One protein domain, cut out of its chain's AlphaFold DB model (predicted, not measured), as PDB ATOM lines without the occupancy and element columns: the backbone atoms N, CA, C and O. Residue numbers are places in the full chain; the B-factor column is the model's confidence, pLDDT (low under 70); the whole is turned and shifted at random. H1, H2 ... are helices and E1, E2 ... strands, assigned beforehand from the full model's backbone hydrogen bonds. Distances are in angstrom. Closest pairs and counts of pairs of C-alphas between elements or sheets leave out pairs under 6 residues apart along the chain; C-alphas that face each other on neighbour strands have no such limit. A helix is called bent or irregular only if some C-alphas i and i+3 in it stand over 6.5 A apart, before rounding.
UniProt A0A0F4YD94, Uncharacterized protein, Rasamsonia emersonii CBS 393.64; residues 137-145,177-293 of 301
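Overview. This is residues 137 to 145 and 177 to 293 of the 301 residues of an uncharacterized protein of Rasamsonia emersonii CBS 393.64 (UniProt A0A0F4YD94). Look for a small compact body with two long helical arms that stick out from it at opposite ends: residues 177 to 196 of H1 make one arm, and residues 279 to 293, nearly the whole of them the far part of H4, make the other. In the middle of the body is H3, with the short two-strand ribbon E1 and E2 beside it through E2, H2 packed on the opposite side, and the near part of H4 crossing it on a third side; a long loop, residues 214 to 234, joins H2 to H3. The printed part has 126 residues with four named helices and two named strands, in the order E1 H1 H2 H3 E2 H4; the sheet, of order E1 - E2, is antiparallel and the class is mostly helix. The whole is loose, with a radius of gyration of the C-alphas of 18.8 A, and the arms make its length: it spans 76 by 34 by 27 A.

Arrangement. Begin with the sheet, where E1, residues 139 to 142, and E2, residues 254 to 257, are antiparallel neighbours, with 166 degrees between their directions. The C-alphas of Leu 140 and Leu 256 face each other at 5.3 A. Across this pair you find N 255 and O 141 at 3.2 A and N 141 and O 255 at 3.3 A, within hydrogen-bond range. From E2 go to H3, residues 235 to 248: the closest C-alphas of the two are those of Met 243 and Cys 255, 6.7 A apart. E1 and H3 are apart. H3 touches H2, residues 207 to 213, with its residues 235 to 241 alone; the closest C-alphas are those of Ala 210 and Val 238, 5.2 A apart. H2 and H3 run the same way at a steep tilt of 44 degrees. H4, residues 265 to 292, touches H3 with its residues 268 to 276 alone, and the closest C-alphas are those of Ile 240 and Phe 272, 5.4 A. H3 and H4 run the same way at a steep tilt of 51 degrees. H2 and H4 are apart. H1, residues 177 to 197, touches no helix and is apart from E2. Every O i to N i+4 pair is within hydrogen-bond range in H2 and H3, while H1 has 15 of 17 and H4 has 23 of 24.

Along the chain. Find C-alpha 139 at (271.695, 239.049, 108.621); from there E1 runs 9.7 A to Leu 142. E2, from Gly 254 to Leu 257, is 10.1 A long. Then look for C-alpha 177 at (298.606, 254.788, 96.197), from which H1 runs 30.6 A to Phe 197. H1 is neither bent nor irregular, but only just: C-alphas 192 and 195 are 6.1 A apart. H2 covers 9.8 A from Glu 207 to Tyr 213, and H3 covers 20.3 A from Trp 235 to Asn 248. H4 runs 41.3 A from Lys 265 to Glu 292, where its C-alpha stands at (243.045, 211.049, 122.385).

Size, cuts and confidence. The two C-alphas farthest apart are those of Arg 177 and Thr 293, 76.9 A. Without the stretches that stand free, the body has 91 residues and spans 32 by 30 by 24 A. Residues 146 to 176 are cut out, and C-alphas 145 and 177 are 47.5 A apart across the cut. Of the links that are printed whole, H2 to H3 is long, with 21 residues, and H3 to E2 is tight, with 5. The mean pLDDT of the printed part is 81.7; 28 residues are under 70, among them 137 to 145, 177 to 181 and 189 to 198.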
ATOM      1  N   ASP A 137     273.688 246.120 106.339       43.75
ATOM      2  CA  ASP A 137     273.520 245.177 107.447       43.75
ATOM      3  C   ASP A 137     273.299 243.783 106.866       43.75
ATOM      4  O   ASP A 137     272.356 243.561 106.101       43.75
ATOM      5  N   LEU A 138     274.158 242.850 107.261       38.41
ATOM      6  CA  LEU A 138     274.099 241.456 106.848       38.41
ATOM      7  C   LEU A 138     273.462 240.622 107.967       38.41
ATOM      8  O   LEU A 138     274.064 240.456 109.027       38.41
ATOM      9  N   GLU A 139     272.270 240.070 107.736       53.69
ATOM     10  CA  GLU A 139     271.695 239.049 108.621       53.69
ATOM     11  C   GLU A 139     271.889 237.666 107.989       53.69
ATOM     12  O   GLU A 139     271.293 237.336 106.960       53.69
ATOM     13  N   LEU A 140     272.759 236.856 108.605       53.16
ATOM     14  CA  LEU A 140     272.907 235.440 108.280       53.16
ATOM     15  C   LEU A 140     271.928 234.633 109.128       53.16
ATOM     16  O   LEU A 140     272.014 234.636 110.357       53.16
ATOM     17  N   ILE A 141     271.035 233.903 108.465       63.84
ATOM     18  CA  ILE A 141     270.053 233.055 109.135       63.84
ATOM     19  C   ILE A 141     270.364 231.608 108.778       63.84
ATOM     20  O   ILE A 141     270.169 231.159 107.645       63.84
ATOM     21  N   LEU A 142     270.888 230.886 109.766       59.75
ATOM     22  CA  LEU A 142     271.126 229.453 109.661       59.75
ATOM     23  C   LEU A 142     269.796 228.723 109.836       59.75
ATOM     24  O   LEU A 142     269.080 228.947 110.816       59.75
ATOM     25  N   CYS A 143     269.460 227.854 108.885       45.19
ATOM     26  CA  CYS A 143     268.269 227.025 109.008       45.19
ATOM     27  C   CYS A 143     268.559 225.886 109.998       45.19
ATOM     28  O   CYS A 143     269.610 225.247 109.899       45.19
ATOM     29  N   PRO A 144     267.674 225.616 110.976       47.06
ATOM     30  CA  PRO A 144     267.861 224.471 111.851       47.06
ATOM     31  C   PRO A 144     267.782 223.184 111.014       47.06
ATOM     32  O   PRO A 144     266.896 223.071 110.163       47.06
ATOM     33  N   PRO A 145     268.669 222.198 111.238       42.34
ATOM     34  CA  PRO A 145     268.576 220.929 110.535       42.34
ATOM     35  C   PRO A 145     267.253 220.239 110.891       42.34
ATOM     36  O   PRO A 145     266.912 220.095 112.068       42.34
ATOM     37  N   ARG A 177     299.290 255.048  97.482       54.66
ATOM     38  CA  ARG A 177     298.606 254.788  96.197       54.66
ATOM     39  C   ARG A 177     297.992 253.389  96.121       54.66
ATOM     40  O   ARG A 177     297.000 253.221  95.418       54.66
ATOM     41  N   GLN A 178     298.536 252.412  96.855       55.50
ATOM     42  CA  GLN A 178     297.967 251.061  96.936       55.50
ATOM     43  C   GLN A 178     296.580 251.070  97.581       55.50
ATOM     44  O   GLN A 178     295.665 250.475  97.024       55.50
ATOM     45  N   ASN A 179     296.394 251.810  98.676       58.62
ATOM     46  CA  ASN A 179     295.085 251.904  99.329       58.62
ATOM     47  C   ASN A 179     294.038 252.570  98.427       58.62
ATOM     48  O   ASN A 179     292.891 252.138  98.400       58.62
ATOM     49  N   PHE A 180     294.437 253.570  97.636       68.12
ATOM     50  CA  PHE A 180     293.529 254.256  96.716       68.12
ATOM     51  C   PHE A 180     293.157 253.400  95.495       68.12
ATOM     52  O   PHE A 180     291.986 253.317  95.137       68.12
ATOM     53  N   LEU A 181     294.125 252.719  94.871       67.81
ATOM     54  CA  LEU A 181     293.858 251.805  93.751       67.81
ATOM     55  C   LEU A 181     293.069 250.569  94.192       67.81
ATOM     56  O   LEU A 181     292.168 250.147  93.474       67.81
ATOM     57  N   LEU A 182     293.367 250.018  95.371       71.38
ATOM     58  CA  LEU A 182     292.604 248.915  95.952       71.38
ATOM     59  C   LEU A 182     291.172 249.355  96.276       71.38
ATOM     60  O   LEU A 182     290.236 248.643  95.929       71.38
ATOM     61  N   PHE A 183     290.988 250.549  96.845       72.06
ATOM     62  CA  PHE A 183     289.664 251.122  97.077       72.06
ATOM     63  C   PHE A 183     288.891 251.330  95.769       72.06
ATOM     64  O   PHE A 183     287.732 250.945  95.690       72.06
ATOM     65  N   LEU A 184     289.522 251.865  94.717       71.12
ATOM     66  CA  LEU A 184     288.882 252.028  93.407       71.12
ATOM     67  C   LEU A 184     288.541 250.690  92.743       71.12
ATOM     68  O   LEU A 184     287.505 250.587  92.093       71.12
ATOM     69  N   LEU A 185     289.384 249.666  92.896       71.25
ATOM     70  CA  LEU A 185     289.106 248.323  92.384       71.25
ATOM     71  C   LEU A 185     287.967 247.651  93.152       71.25
ATOM     72  O   LEU A 185     287.105 247.050  92.520       71.25
ATOM     73  N   ILE A 186     287.922 247.800  94.479       70.31
ATOM     74  CA  ILE A 186     286.815 247.315  95.314       70.31
ATOM     75  C   ILE A 186     285.531 248.074  94.974       70.31
ATOM     76  O   ILE A 186     284.520 247.440  94.720       70.31
ATOM     77  N   ALA A 187     285.563 249.403  94.876       69.94
ATOM     78  CA  ALA A 187     284.397 250.208  94.509       69.94
ATOM     79  C   ALA A 187     283.893 249.875  93.096       69.94
ATOM     80  O   ALA A 187     282.691 249.782  92.870       69.94
ATOM     81  N   LYS A 188     284.799 249.637  92.139       70.12
ATOM     82  CA  LYS A 188     284.430 249.212  90.784       70.12
ATOM     83  C   LYS A 188     283.877 247.787  90.758       70.12
ATOM     84  O   LYS A 188     282.971 247.533  89.975       70.12
ATOM     85  N   ALA A 189     284.396 246.888  91.595       64.44
ATOM     86  CA  ALA A 189     283.823 245.561  91.776       64.44
ATOM     87  C   ALA A 189     282.415 245.673  92.379       64.44
ATOM     88  O   ALA A 189     281.478 245.172  91.777       64.44
ATOM     89  N   VAL A 190     282.239 246.414  93.480       64.25
ATOM     90  CA  VAL A 190     280.940 246.669  94.139       64.25
ATOM     91  C   VAL A 190     279.917 247.259  93.165       64.25
ATOM     92  O   VAL A 190     278.831 246.712  93.048       64.25
ATOM     93  N   ASN A 191     280.284 248.255  92.355       62.94
ATOM     94  CA  ASN A 191     279.384 248.817  91.337       62.94
ATOM     95  C   ASN A 191     279.015 247.823  90.215       62.94
ATOM     96  O   ASN A 191     278.049 248.039  89.493       62.94
ATOM     97  N   GLN A 192     279.788 246.750  90.015       64.19
ATOM     98  CA  GLN A 192     279.401 245.659  89.112       64.19
ATOM     99  C   GLN A 192     278.433 244.674  89.788       64.19
ATOM    100  O   GLN A 192     277.666 244.017  89.084       64.19
ATOM    101  N   HIS A 193     278.426 244.594  91.125       64.38
ATOM    102  CA  HIS A 193     277.537 243.719  91.893       64.38
ATOM    103  C   HIS A 193     276.092 244.224  91.966       64.38
ATOM    104  O   HIS A 193     275.206 243.390  92.108       64.38
ATOM    105  N   ASP A 194     275.824 245.525  91.805       63.53
ATOM    106  CA  ASP A 194     274.444 246.051  91.790       63.53
ATOM    107  C   ASP A 194     273.585 245.326  90.736       63.53
ATOM    108  O   ASP A 194     272.475 244.882  91.013       63.53
ATOM    109  N   SER A 195     274.174 245.045  89.567       69.38
ATOM    110  CA  SER A 195     273.518 244.268  88.504       69.38
ATOM    111  C   SER A 195     273.180 242.819  88.884       69.38
ATOM    112  O   SER A 195     272.351 242.190  88.230       69.38
ATOM    113  N   TRP A 196     273.825 242.256  89.911       65.50
ATOM    114  CA  TRP A 196     273.532 240.904  90.399       65.50
ATOM    115  C   TRP A 196     272.322 240.891  91.330       65.50
ATOM    116  O   TRP A 196     271.622 239.880  91.386       65.50
ATOM    117  N   PHE A 197     272.083 241.993  92.044       64.31
ATOM    118  CA  PHE A 197     270.902 242.170  92.888       64.31
ATOM    119  C   PHE A 197     269.664 242.538  92.057       64.31
ATOM    120  O   PHE A 197     268.558 242.125  92.404       64.31
ATOM    121  N   ASP A 198     269.861 243.190  90.907       68.44
ATOM    122  CA  ASP A 198     268.820 243.528  89.922       68.44
ATOM    123  C   ASP A 198     268.496 242.393  88.936       68.44
ATOM    124  O   ASP A 198     268.179 242.613  87.766       68.44
ATOM    125  N   ASN A 199     268.591 241.142  89.382       71.88
ATOM    126  CA  ASN A 199     268.208 240.013  88.549       71.88
ATOM    127  C   ASN A 199     266.726 239.683  88.754       71.88
ATOM    128  O   ASN A 199     266.367 239.053  89.748       71.88
ATOM    129  N   GLU A 200     265.887 240.049  87.781       68.81
ATOM    130  CA  GLU A 200     264.441 239.764  87.762       68.81
ATOM    131  C   GLU A 200     264.111 238.278  87.988       68.81
ATOM    132  O   GLU A 200     263.072 237.952  88.549       68.81
ATOM    133  N   LEU A 201     265.006 237.348  87.617       67.31
ATOM    134  CA  LEU A 201     264.799 235.915  87.867       67.31
ATOM    135  C   LEU A 201     264.898 235.550  89.355       67.31
ATOM    136  O   LEU A 201     264.345 234.533  89.777       67.31
ATOM    137  N   TYR A 202     265.635 236.340  90.138       68.06
ATOM    138  CA  TYR A 202     265.834 236.132  91.572       68.06
ATOM    139  C   TYR A 202     265.024 237.107  92.432       68.06
ATOM    140  O   TYR A 202     264.774 236.810  93.604       68.06
ATOM    141  N   GLN A 203     264.567 238.224  91.861       79.88
ATOM    142  CA  GLN A 203     263.619 239.129  92.497       79.88
ATOM    143  C   GLN A 203     262.224 238.511  92.471       79.88
ATOM    144  O   GLN A 203     261.574 238.364  91.441       79.88
ATOM    145  N   ARG A 204     261.759 238.092  93.645       83.44
ATOM    146  CA  ARG A 204     260.419 237.535  93.797       83.44
ATOM    147  C   ARG A 204     259.443 238.684  93.985       83.44
ATOM    148  O   ARG A 204     259.604 239.475  94.907       83.44
ATOM    149  N   GLU A 205     258.403 238.723  93.162       86.25
ATOM    150  CA  GLU A 205     257.371 239.771  93.223       86.25
ATOM    151  C   GLU A 205     255.978 239.222  93.566       86.25
ATOM    152  O   GLU A 205     254.990 239.953  93.564       86.25
ATOM    153  N   ASN A 206     255.864 237.928  93.893       90.38
ATOM    154  CA  ASN A 206     254.564 237.292  94.109       90.38
ATOM    155  C   ASN A 206     254.025 237.500  95.537       90.38
ATOM    156  O   ASN A 206     253.937 236.574  96.348       90.38
ATOM    157  N   GLU A 207     253.676 238.746  95.851       92.12
ATOM    158  CA  GLU A 207     253.131 239.164  97.149       92.12
ATOM    159  C   GLU A 207     251.856 238.408  97.526       92.12
ATOM    160  O   GLU A 207     251.700 237.988  98.673       92.12
ATOM    161  N   THR A 208     250.944 238.217  96.569       92.38
ATOM    162  CA  THR A 208     249.653 237.561  96.827       92.38
ATOM    163  C   THR A 208     249.856 236.108  97.240       92.38
ATOM    164  O   THR A 208     249.298 235.669  98.246       92.38
ATOM    165  N   GLU A 209     250.714 235.381  96.519       94.12
ATOM    166  CA  GLU A 209     251.085 234.007  96.865       94.12
ATOM    167  C   GLU A 209     251.765 233.945  98.238       94.12
ATOM    168  O   GLU A 209     251.424 233.099  99.064       94.12
ATOM    169  N   ALA A 210     252.687 234.870  98.517       94.88
ATOM    170  CA  ALA A 210     253.373 234.926  99.801       94.88
ATOM    171  C   ALA A 210     252.409 235.200 100.968       94.88
ATOM    172  O   ALA A 210     252.481 234.536 102.002       94.88
ATOM    173  N   CYS A 211     251.471 236.135 100.806       93.88
ATOM    174  CA  CYS A 211     250.450 236.415 101.814       93.88
ATOM    175  C   CYS A 211     249.541 235.203 102.040       93.88
ATOM    176  O   CYS A 211     249.280 234.846 103.190       93.88
ATOM    177  N   GLN A 212     249.122 234.532 100.965       93.44
ATOM    178  CA  GLN A 212     248.316 233.317 101.051       93.44
ATOM    179  C   GLN A 212     249.064 232.197 101.789       93.44
ATOM    180  O   GLN A 212     248.498 231.576 102.690       93.44
ATOM    181  N   TYR A 213     250.340 231.976 101.462       93.75
ATOM    182  CA  TYR A 213     251.191 230.985 102.126       93.75
ATOM    183  C   TYR A 213     251.334 231.259 103.629       93.75
ATOM    184  O   TYR A 213     251.255 230.343 104.446       93.75
ATOM    185  N   LEU A 214     251.510 232.527 104.008       93.25
ATOM    186  CA  LEU A 214     251.682 232.943 105.401       93.25
ATOM    187  C   LEU A 214     250.360 233.037 106.186       93.25
ATOM    188  O   LEU A 214     250.385 233.379 107.371       93.25
ATOM    189  N   GLY A 215     249.215 232.748 105.554       92.06
ATOM    190  CA  GLY A 215     247.895 232.880 106.176       92.06
ATOM    191  C   GLY A 215     247.557 234.328 106.543       92.06
ATOM    192  O   GLY A 215     246.952 234.585 107.584       92.06
ATOM    193  N   ILE A 216     248.016 235.282 105.731       91.56
ATOM    194  CA  ILE A 216     247.710 236.704 105.874       91.56
ATOM    195  C   ILE A 216     246.409 236.976 105.116       91.56
ATOM    196  O   ILE A 216     246.408 237.137 103.899       91.56
ATOM    197  N   ASP A 217     245.299 237.054 105.852       83.31
ATOM    198  CA  ASP A 217     243.955 237.194 105.268       83.31
ATOM    199  C   ASP A 217     243.711 238.552 104.592       83.31
ATOM    200  O   ASP A 217     242.845 238.682 103.728       83.31
ATOM    201  N   ASN A 218     244.434 239.594 105.015       82.25
ATOM    202  CA  ASN A 218     244.225 240.956 104.541       82.25
ATOM    203  C   ASN A 218     245.534 241.556 103.991       82.25
ATOM    204  O   ASN A 218     246.417 241.895 104.789       82.25
ATOM    205  N   PRO A 219     245.649 241.757 102.664       72.81
ATOM    206  CA  PRO A 219     246.844 242.329 102.045       72.81
ATOM    207  C   PRO A 219     247.079 243.802 102.422       72.81
ATOM    208  O   PRO A 219     248.221 244.245 102.425       72.81
ATOM    209  N   ASP A 220     246.057 244.548 102.857       76.25
ATOM    210  CA  ASP A 220     246.219 245.922 103.368       76.25
ATOM    211  C   ASP A 220     246.729 245.952 104.823       76.25
ATOM    212  O   ASP A 220     247.090 247.000 105.378       76.25
ATOM    213  N   ARG A 221     246.715 244.796 105.499       77.94
ATOM    214  CA  ARG A 221     247.154 244.621 106.888       77.94
ATOM    215  C   ARG A 221     248.019 243.377 107.016       77.94
ATOM    216  O   ARG A 221     247.689 242.466 107.772       77.94
ATOM    217  N   GLN A 222     249.157 243.396 106.331       77.44
ATOM    218  CA  GLN A 222     250.107 242.289 106.318       77.44
ATOM    219  C   GLN A 222     250.676 242.046 107.708       77.44
ATOM    220  O   GLN A 222     251.564 242.756 108.189       77.44
ATOM    221  N   LYS A 223     250.104 241.058 108.387       84.62
ATOM    222  CA  LYS A 223     250.506 240.634 109.717       84.62
ATOM    223  C   LYS A 223     250.520 239.126 109.753       84.62
ATOM    224  O   LYS A 223     249.490 238.492 109.562       84.62
ATOM    225  N   VAL A 224     251.685 238.575 110.058       86.25
ATOM    226  CA  VAL A 224     251.798 237.165 110.412       86.25
ATOM    227  C   VAL A 224     251.097 236.942 111.753       86.25
ATOM    228  O   VAL A 224     251.081 237.821 112.626       86.25
ATOM    229  N   ARG A 225     250.498 235.761 111.920       84.50
ATOM    230  CA  ARG A 225     249.877 235.340 113.180       84.50
ATOM    231  C   ARG A 225     250.865 235.531 114.345       84.50
ATOM    232  O   ARG A 225     252.066 235.343 114.189       84.50
ATOM    233  N   CYS A 226     250.353 235.940 115.506       85.88
ATOM    234  CA  CYS A 226     251.125 236.294 116.712       85.88
ATOM    235  C   CYS A 226     251.884 237.638 116.664       85.88
ATOM    236  O   CYS A 226     252.450 238.046 117.678       85.88
ATOM    237  N   MET A 227     251.853 238.384 115.554       87.56
ATOM    238  CA  MET A 227     252.434 239.729 115.488       87.56
ATOM    239  C   MET A 227     251.370 240.807 115.768       87.56
ATOM    240  O   MET A 227     250.548 241.140 114.917       87.56
ATOM    241  N   HIS A 228     251.366 241.383 116.976       79.38
ATOM    242  CA  HIS A 228     250.281 242.277 117.410       79.38
ATOM    243  C   HIS A 228     250.339 243.691 116.802       79.38
ATOM    244  O   HIS A 228     249.329 244.191 116.293       79.38
ATOM    245  N   HIS A 229     251.503 244.347 116.810       82.44
ATOM    246  CA  HIS A 229     251.590 245.792 116.530       82.44
ATOM    247  C   HIS A 229     252.325 246.176 115.245       82.44
ATOM    248  O   HIS A 229     252.149 247.300 114.781       82.44
ATOM    249  N   CYS A 230     253.057 245.260 114.617       85.25
ATOM    250  CA  CYS A 230     253.821 245.578 113.413       85.25
ATOM    251  C   CYS A 230     253.048 245.221 112.156       85.25
ATOM    252  O   CYS A 230     252.304 244.245 112.137       85.25
ATOM    253  N   ARG A 231     253.182 246.063 111.133       90.50
ATOM    254  CA  ARG A 231     252.705 245.794 109.777       90.50
ATOM    255  C   ARG A 231     253.928 245.531 108.924       90.50
ATOM    256  O   ARG A 231     254.909 246.260 109.050       90.50
ATOM    257  N   LEU A 232     253.842 244.500 108.105       93.19
ATOM    258  CA  LEU A 232     254.848 244.227 107.102       93.19
ATOM    259  C   LEU A 232     254.617 245.133 105.885       93.19
ATOM    260  O   LEU A 232     253.483 245.507 105.582       93.19
ATOM    261  N   HIS A 233     255.706 245.521 105.234       93.38
ATOM    262  CA  HIS A 233     255.694 246.111 103.900       93.38
ATOM    263  C   HIS A 233     255.496 245.016 102.851       93.38
ATOM    264  O   HIS A 233     255.940 243.901 103.081       93.38
ATOM    265  N   PHE A 234     254.947 245.352 101.682       92.00
ATOM    266  CA  PHE A 234     254.596 244.404 100.610       92.00
ATOM    267  C   PHE A 234     255.707 243.406 100.218       92.00
ATOM    268  O   PHE A 234     255.435 242.256  99.884       92.00
ATOM    269  N   TRP A 235     256.977 243.809 100.308       92.44
ATOM    270  CA  TRP A 235     258.129 242.963  99.985       92.44
ATOM    271  C   TRP A 235     258.550 242.027 101.134       92.44
ATOM    272  O   TRP A 235     259.184 240.997 100.904       92.44
ATOM    273  N   GLN A 236     258.185 242.333 102.383       94.94
ATOM    274  CA  GLN A 236     258.569 241.529 103.546       94.94
ATOM    275  C   GLN A 236     257.868 240.160 103.583       94.94
ATOM    276  O   GLN A 236     258.570 239.181 103.832       94.94
ATOM    277  N   PRO A 237     256.552 240.010 103.303       95.38
ATOM    278  CA  PRO A 237     255.929 238.698 103.135       95.38
ATOM    279  C   PRO A 237     256.627 237.855 102.075       95.38
ATOM    280  O   PRO A 237     256.834 236.663 102.289       95.38
ATOM    281  N   VAL A 238     257.041 238.470 100.965       94.56
ATOM    282  CA  VAL A 238     257.751 237.765  99.892       94.56
ATOM    283  C   VAL A 238     259.105 237.249 100.375       94.56
ATOM    284  O   VAL A 238     259.429 236.079 100.152       94.56
ATOM    285  N   ALA A 239     259.857 238.073 101.110       95.00
ATOM    286  CA  ALA A 239     261.111 237.661 101.735       95.00
ATOM    287  C   ALA A 239     260.898 236.523 102.750       95.00
ATOM    288  O   ALA A 239     261.599 235.513 102.695       95.00
ATOM    289  N   ILE A 240     259.890 236.624 103.623       95.69
ATOM    290  CA  ILE A 240     259.567 235.579 104.610       95.69
ATOM    291  C   ILE A 240     259.190 234.270 103.908       95.69
ATOM    292  O   ILE A 240     259.691 233.209 104.281       95.69
ATOM    293  N   HIS A 241     258.352 234.328 102.870       95.56
ATOM    294  CA  HIS A 241     257.978 233.154 102.083       95.56
ATOM    295  C   HIS A 241     259.211 232.504 101.438       95.56
ATOM    296  O   HIS A 241     259.361 231.282 101.492       95.56
ATOM    297  N   ALA A 242     260.145 233.299 100.909       94.56
ATOM    298  CA  ALA A 242     261.399 232.784 100.372       94.56
ATOM    299  C   ALA A 242     262.268 232.098 101.425       94.56
ATOM    300  O   ALA A 242     262.756 230.992 101.190       94.56
ATOM    301  N   MET A 243     262.394 232.698 102.606       95.25
ATOM    302  CA  MET A 243     263.108 232.091 103.727       95.25
ATOM    303  C   MET A 243     262.459 230.773 104.166       95.25
ATOM    304  O   MET A 243     263.166 229.808 104.442       95.25
ATOM    305  N   CYS A 244     261.125 230.688 104.177       94.62
ATOM    306  CA  CYS A 244     260.416 229.435 104.437       94.62
ATOM    307  C   CYS A 244     260.702 228.375 103.368       94.62
ATOM    308  O   CYS A 244     260.880 227.209 103.709       94.62
ATOM    309  N   GLN A 245     260.773 228.745 102.088       93.69
ATOM    310  CA  GLN A 245     261.143 227.802 101.030       93.69
ATOM    311  C   GLN A 245     262.584 227.309 101.190       93.69
ATOM    312  O   GLN A 245     262.813 226.105 101.130       93.69
ATOM    313  N   PHE A 246     263.527 228.207 101.479       93.56
ATOM    314  CA  PHE A 246     264.919 227.834 101.740       93.56
ATOM    315  C   PHE A 246     265.067 226.942 102.971       93.56
ATOM    316  O   PHE A 246     265.822 225.980 102.931       93.56
ATOM    317  N   ALA A 247     264.303 227.196 104.034       91.94
ATOM    318  CA  ALA A 247     264.303 226.353 105.228       91.94
ATOM    319  C   ALA A 247     263.733 224.945 104.987       91.94
ATOM    320  O   ALA A 247     264.033 224.026 105.747       91.94
ATOM    321  N   ASN A 248     262.902 224.773 103.955       90.94
ATOM    322  CA  ASN A 248     262.352 223.475 103.565       90.94
ATOM    323  C   ASN A 248     263.208 222.756 102.507       90.94
ATOM    324  O   ASN A 248     262.969 221.575 102.247       90.94
ATOM    325  N   ASP A 249     264.185 223.433 101.900       92.00
ATOM    326  CA  ASP A 249     265.093 222.838 100.922       92.00
ATOM    327  C   ASP A 249     266.258 222.131 101.632       92.00
ATOM    328  O   ASP A 249     267.056 222.748 102.334       92.00
ATOM    329  N   LEU A 250     266.376 220.817 101.429       91.38
ATOM    330  CA  LEU A 250     267.423 219.990 102.039       91.38
ATOM    331  C   LEU A 250     268.823 220.262 101.469       91.38
ATOM    332  O   LEU A 250     269.813 219.833 102.066       91.38
ATOM    333  N   LEU A 251     268.919 220.922 100.310       94.00
ATOM    334  CA  LEU A 251     270.188 221.260  99.664       94.00
ATOM    335  C   LEU A 251     270.767 222.590 100.163       94.00
ATOM    336  O   LEU A 251     271.940 222.875  99.912       94.00
ATOM    337  N   LEU A 252     269.968 223.396 100.867       89.12
ATOM    338  CA  LEU A 252     270.362 224.709 101.367       89.12
ATOM    339  C   LEU A 252     270.612 224.660 102.877       89.12
ATOM    340  O   LEU A 252     269.843 224.096 103.647       89.12
ATOM    341  N   SER A 253     271.711 225.273 103.321       83.75
ATOM    342  CA  SER A 253     272.080 225.347 104.744       83.75
ATOM    343  C   SER A 253     271.614 226.635 105.430       83.75
ATOM    344  O   SER A 253     271.616 226.740 106.659       83.75
ATOM    345  N   GLY A 254     271.209 227.634 104.652       87.88
ATOM    346  CA  GLY A 254     270.801 228.931 105.160       87.88
ATOM    347  C   GLY A 254     270.470 229.904 104.043       87.88
ATOM    348  O   GLY A 254     270.537 229.575 102.858       87.88
ATOM    349  N   CYS A 255     270.119 231.118 104.444       88.75
ATOM    350  CA  CYS A 255     269.830 232.207 103.524       88.75
ATOM    351  C   CYS A 255     270.477 233.507 104.000       88.75
ATOM    352  O   CYS A 255     270.769 233.683 105.188       88.75
ATOM    353  N   LEU A 256     270.728 234.397 103.043       88.69
ATOM    354  CA  LEU A 256     271.326 235.702 103.273       88.69
ATOM    355  C   LEU A 256     270.302 236.782 102.940       88.69
ATOM    356  O   LEU A 256     269.865 236.867 101.793       88.69
ATOM    357  N   LEU A 257     269.950 237.608 103.924       89.88
ATOM    358  CA  LEU A 257     269.115 238.787 103.714       89.88
ATOM    359  C   LEU A 257     270.014 240.030 103.743       89.88
ATOM    360  O   LEU A 257     270.385 240.518 104.813       89.88
ATOM    361  N   ALA A 258     270.414 240.495 102.560       85.88
ATOM    362  CA  ALA A 258     271.402 241.557 102.371       85.88
ATOM    363  C   ALA A 258     270.751 242.840 101.831       85.88
ATOM    364  O   ALA A 258     270.974 243.232 100.692       85.88
ATOM    365  N   ASP A 259     269.953 243.488 102.677       85.62
ATOM    366  CA  ASP A 259     269.275 244.751 102.366       85.62
ATOM    367  C   ASP A 259     269.916 245.944 103.093       85.62
ATOM    368  O   ASP A 259     270.603 245.791 104.111       85.62
ATOM    369  N   GLY A 260     269.622 247.164 102.638       87.25
ATOM    370  CA  GLY A 260     269.979 248.399 103.343       87.25
ATOM    371  C   GLY A 260     269.449 248.467 104.787       87.25
ATOM    372  O   GLY A 260     268.451 247.830 105.161       87.25
ATOM    373  N   VAL A 261     270.139 249.225 105.645       89.88
ATOM    374  CA  VAL A 261     269.684 249.486 107.022       89.88
ATOM    375  C   VAL A 261     268.327 250.198 107.037       89.88
ATOM    376  O   VAL A 261     267.991 250.961 106.137       89.88
ATOM    377  N   GLY A 262     267.514 249.941 108.064       91.50
ATOM    378  CA  GLY A 262     266.210 250.598 108.222       91.50
ATOM    379  C   GLY A 262     265.072 250.050 107.351       91.50
ATOM    380  O   GLY A 262     263.932 250.453 107.552       91.50
ATOM    381  N   LEU A 263     265.331 249.083 106.464       91.75
ATOM    382  CA  LEU A 263     264.277 248.412 105.690       91.75
ATOM    383  C   LEU A 263     263.443 247.436 106.540       91.75
ATOM    384  O   LEU A 263     262.356 247.039 106.160       91.75
ATOM    385  N   GLY A 264     263.884 247.096 107.751       94.25
ATOM    386  CA  GLY A 264     263.092 246.254 108.653       94.25
ATOM    387  C   GLY A 264     263.388 244.761 108.535       94.25
ATOM    388  O   GLY A 264     262.515 243.954 108.844       94.25
ATOM    389  N   LYS A 265     264.626 244.392 108.177       93.75
ATOM    390  CA  LYS A 265     265.136 243.008 108.237       93.75
ATOM    391  C   LYS A 265     264.818 242.322 109.567       93.75
ATOM    392  O   LYS A 265     264.285 241.224 109.573       93.75
ATOM    393  N   THR A 266     264.979 243.029 110.687       94.56
ATOM    394  CA  THR A 266     264.615 242.521 112.018       94.56
ATOM    395  C   THR A 266     263.153 242.067 112.099       94.56
ATOM    396  O   THR A 266     262.868 241.013 112.661       94.56
ATOM    397  N   TRP A 267     262.214 242.821 111.517       95.12
ATOM    398  CA  TRP A 267     260.800 242.432 111.497       95.12
ATOM    399  C   TRP A 267     260.545 241.252 110.561       95.12
ATOM    400  O   TRP A 267     259.782 240.361 110.927       95.12
ATOM    401  N   THR A 268     261.220 241.210 109.409       95.88
ATOM    402  CA  THR A 268     261.207 240.064 108.485       95.88
ATOM    403  C   THR A 268     261.672 238.790 109.199       95.88
ATOM    404  O   THR A 268     260.965 237.783 109.202       95.88
ATOM    405  N   THR A 269     262.804 238.854 109.901       95.25
ATOM    406  CA  THR A 269     263.402 237.740 110.646       95.25
ATOM    407  C   THR A 269     262.515 237.276 111.804       95.25
ATOM    408  O   THR A 269     262.268 236.078 111.955       95.25
ATOM    409  N   ILE A 270     261.960 238.202 112.595       95.12
ATOM    410  CA  ILE A 270     261.015 237.865 113.673       95.12
ATOM    411  C   ILE A 270     259.764 237.184 113.104       95.12
ATOM    412  O   ILE A 270     259.326 236.162 113.632       95.12
ATOM    413  N   ALA A 271     259.190 237.721 112.027       95.62
ATOM    414  CA  ALA A 271     257.997 237.158 111.403       95.62
ATOM    415  C   ALA A 271     258.255 235.760 110.813       95.62
ATOM    416  O   ALA A 271     257.411 234.870 110.953       95.62
ATOM    417  N   PHE A 272     259.438 235.528 110.240       95.88
ATOM    418  CA  PHE A 272     259.884 234.197 109.831       95.88
ATOM    419  C   PHE A 272     259.944 233.221 111.015       95.88
ATOM    420  O   PHE A 272     259.335 232.150 110.958       95.88
ATOM    421  N   LEU A 273     260.599 233.599 112.118       95.31
ATOM    422  CA  LEU A 273     260.691 232.747 113.309       95.31
ATOM    423  C   LEU A 273     259.309 232.420 113.884       95.31
ATOM    424  O   LEU A 273     259.034 231.262 114.199       95.31
ATOM    425  N   LEU A 274     258.417 233.411 113.971       94.75
ATOM    426  CA  LEU A 274     257.035 233.201 114.410       94.75
ATOM    427  C   LEU A 274     256.289 232.225 113.497       94.75
ATOM    428  O   LEU A 274     255.568 231.365 113.998       94.75
ATOM    429  N   THR A 275     256.495 232.317 112.181       94.00
ATOM    430  CA  THR A 275     255.893 231.399 111.202       94.00
ATOM    431  C   THR A 275     256.357 229.962 111.443       94.00
ATOM    432  O   THR A 275     255.531 229.055 111.553       94.00
ATOM    433  N   VAL A 276     257.667 229.745 111.596       92.69
ATOM    434  CA  VAL A 276     258.239 228.411 111.852       92.69
ATOM    435  C   VAL A 276     257.740 227.840 113.180       92.69
ATOM    436  O   VAL A 276     257.277 226.697 113.226       92.69
ATOM    437  N   LEU A 277     257.783 228.637 114.251       92.94
ATOM    438  CA  LEU A 277     257.314 228.229 115.577       92.94
ATOM    439  C   LEU A 277     255.820 227.901 115.574       92.94
ATOM    440  O   LEU A 277     255.402 226.920 116.187       92.94
ATOM    441  N   TYR A 278     255.015 228.683 114.854       91.38
ATOM    442  CA  TYR A 278     253.585 228.438 114.724       91.38
ATOM    443  C   TYR A 278     253.299 227.103 114.024       91.38
ATOM    444  O   TYR A 278     252.512 226.304 114.533       91.38
ATOM    445  N   VAL A 279     253.977 226.814 112.908       89.81
ATOM    446  CA  VAL A 279     253.834 225.533 112.193       89.81
ATOM    447  C   VAL A 279     254.247 224.355 113.079       89.81
ATOM    448  O   VAL A 279     253.565 223.330 113.103       89.81
ATOM    449  N   GLN A 280     255.334 224.490 113.839       89.75
ATOM    450  CA  GLN A 280     255.764 223.457 114.783       89.75
ATOM    451  C   GLN A 280     254.742 223.241 115.905       89.75
ATOM    452  O   GLN A 280     254.412 222.097 116.215       89.75
ATOM    453  N   ALA A 281     254.201 224.319 116.476       89.50
ATOM    454  CA  ALA A 281     253.184 224.241 117.518       89.50
ATOM    455  C   ALA A 281     251.900 223.560 117.019       89.50
ATOM    456  O   ALA A 281     251.365 222.699 117.715       89.50
ATOM    457  N   GLN A 282     251.435 223.881 115.805       87.62
ATOM    458  CA  GLN A 282     250.271 223.221 115.200       87.62
ATOM    459  C   GLN A 282     250.496 221.717 115.027       87.62
ATOM    460  O   GLN A 282     249.672 220.925 115.467       87.62
ATOM    461  N   ARG A 283     251.664 221.311 114.511       88.56
ATOM    462  CA  ARG A 283     252.008 219.885 114.373       88.56
ATOM    463  C   ARG A 283     251.973 219.142 115.708       88.56
ATOM    464  O   ARG A 283     251.529 218.000 115.755       88.56
ATOM    465  N   ILE A 284     252.441 219.767 116.790       88.25
ATOM    466  CA  ILE A 284     252.395 219.162 118.129       88.25
ATOM    467  C   ILE A 284     250.944 219.004 118.597       88.25
ATOM    468  O   ILE A 284     250.588 217.932 119.083       88.25
ATOM    469  N   LEU A 285     250.112 220.036 118.422       87.56
ATOM    470  CA  LEU A 285     248.697 220.000 118.805       87.56
ATOM    471  C   LEU A 285     247.920 218.924 118.034       87.56
ATOM    472  O   LEU A 285     247.157 218.162 118.632       87.56
ATOM    473  N   ASP A 286     248.163 218.802 116.731       87.12
ATOM    474  CA  ASP A 286     247.538 217.776 115.894       87.12
ATOM    475  C   ASP A 286     247.916 216.362 116.362       87.12
ATOM    476  O   ASP A 286     247.057 215.487 116.485       87.12
ATOM    477  N   LEU A 287     249.188 216.142 116.714       85.44
ATOM    478  CA  LEU A 287     249.656 214.865 117.262       85.44
ATOM    479  C   LEU A 287     249.041 214.549 118.632       85.44
ATOM    480  O   LEU A 287     248.734 213.386 118.907       85.44
ATOM    481  N   THR A 288     248.846 215.552 119.495       85.56
ATOM    482  CA  THR A 288     248.184 215.341 120.791       85.56
ATOM    483  C   THR A 288     246.711 214.988 120.624       85.56
ATOM    484  O   THR A 288     246.249 214.050 121.271       85.56
ATOM    485  N   ASN A 289     246.006 215.641 119.697       84.12
ATOM    486  CA  ASN A 289     244.593 215.364 119.426       84.12
ATOM    487  C   ASN A 289     244.390 213.958 118.836       84.12
ATOM    488  O   ASN A 289     243.452 213.256 119.207       84.12
ATOM    489  N   LEU A 290     245.300 213.494 117.968       77.19
ATOM    490  CA  LEU A 290     245.254 212.128 117.431       77.19
ATOM    491  C   LEU A 290     245.397 211.065 118.528       77.19
ATOM    492  O   LEU A 290     244.741 210.024 118.468       77.19
ATOM    493  N   ARG A 291     246.210 211.326 119.557       70.12
ATOM    494  CA  ARG A 291     246.426 210.386 120.666       70.12
ATOM    495  C   ARG A 291     245.163 210.153 121.498       70.12
ATOM    496  O   ARG A 291     244.974 209.043 121.987       70.12
ATOM    497  N   GLU A 292     244.304 211.158 121.634       74.06
ATOM    498  CA  GLU A 292     243.045 211.049 122.385       74.06
ATOM    499  C   GLU A 292     241.971 210.243 121.638       74.06
ATOM    500  O   GLU A 292     241.053 209.712 122.257       74.06
ATOM    501  N   THR A 293     242.101 210.094 120.315       71.62
ATOM    502  CA  THR A 293     241.136 209.348 119.486       71.62
ATOM    503  C   THR A 293     241.417 207.851 119.364       71.62
ATOM    504  O   THR A 293     240.595 207.133 118.795       71.62
TER     505      THR A 293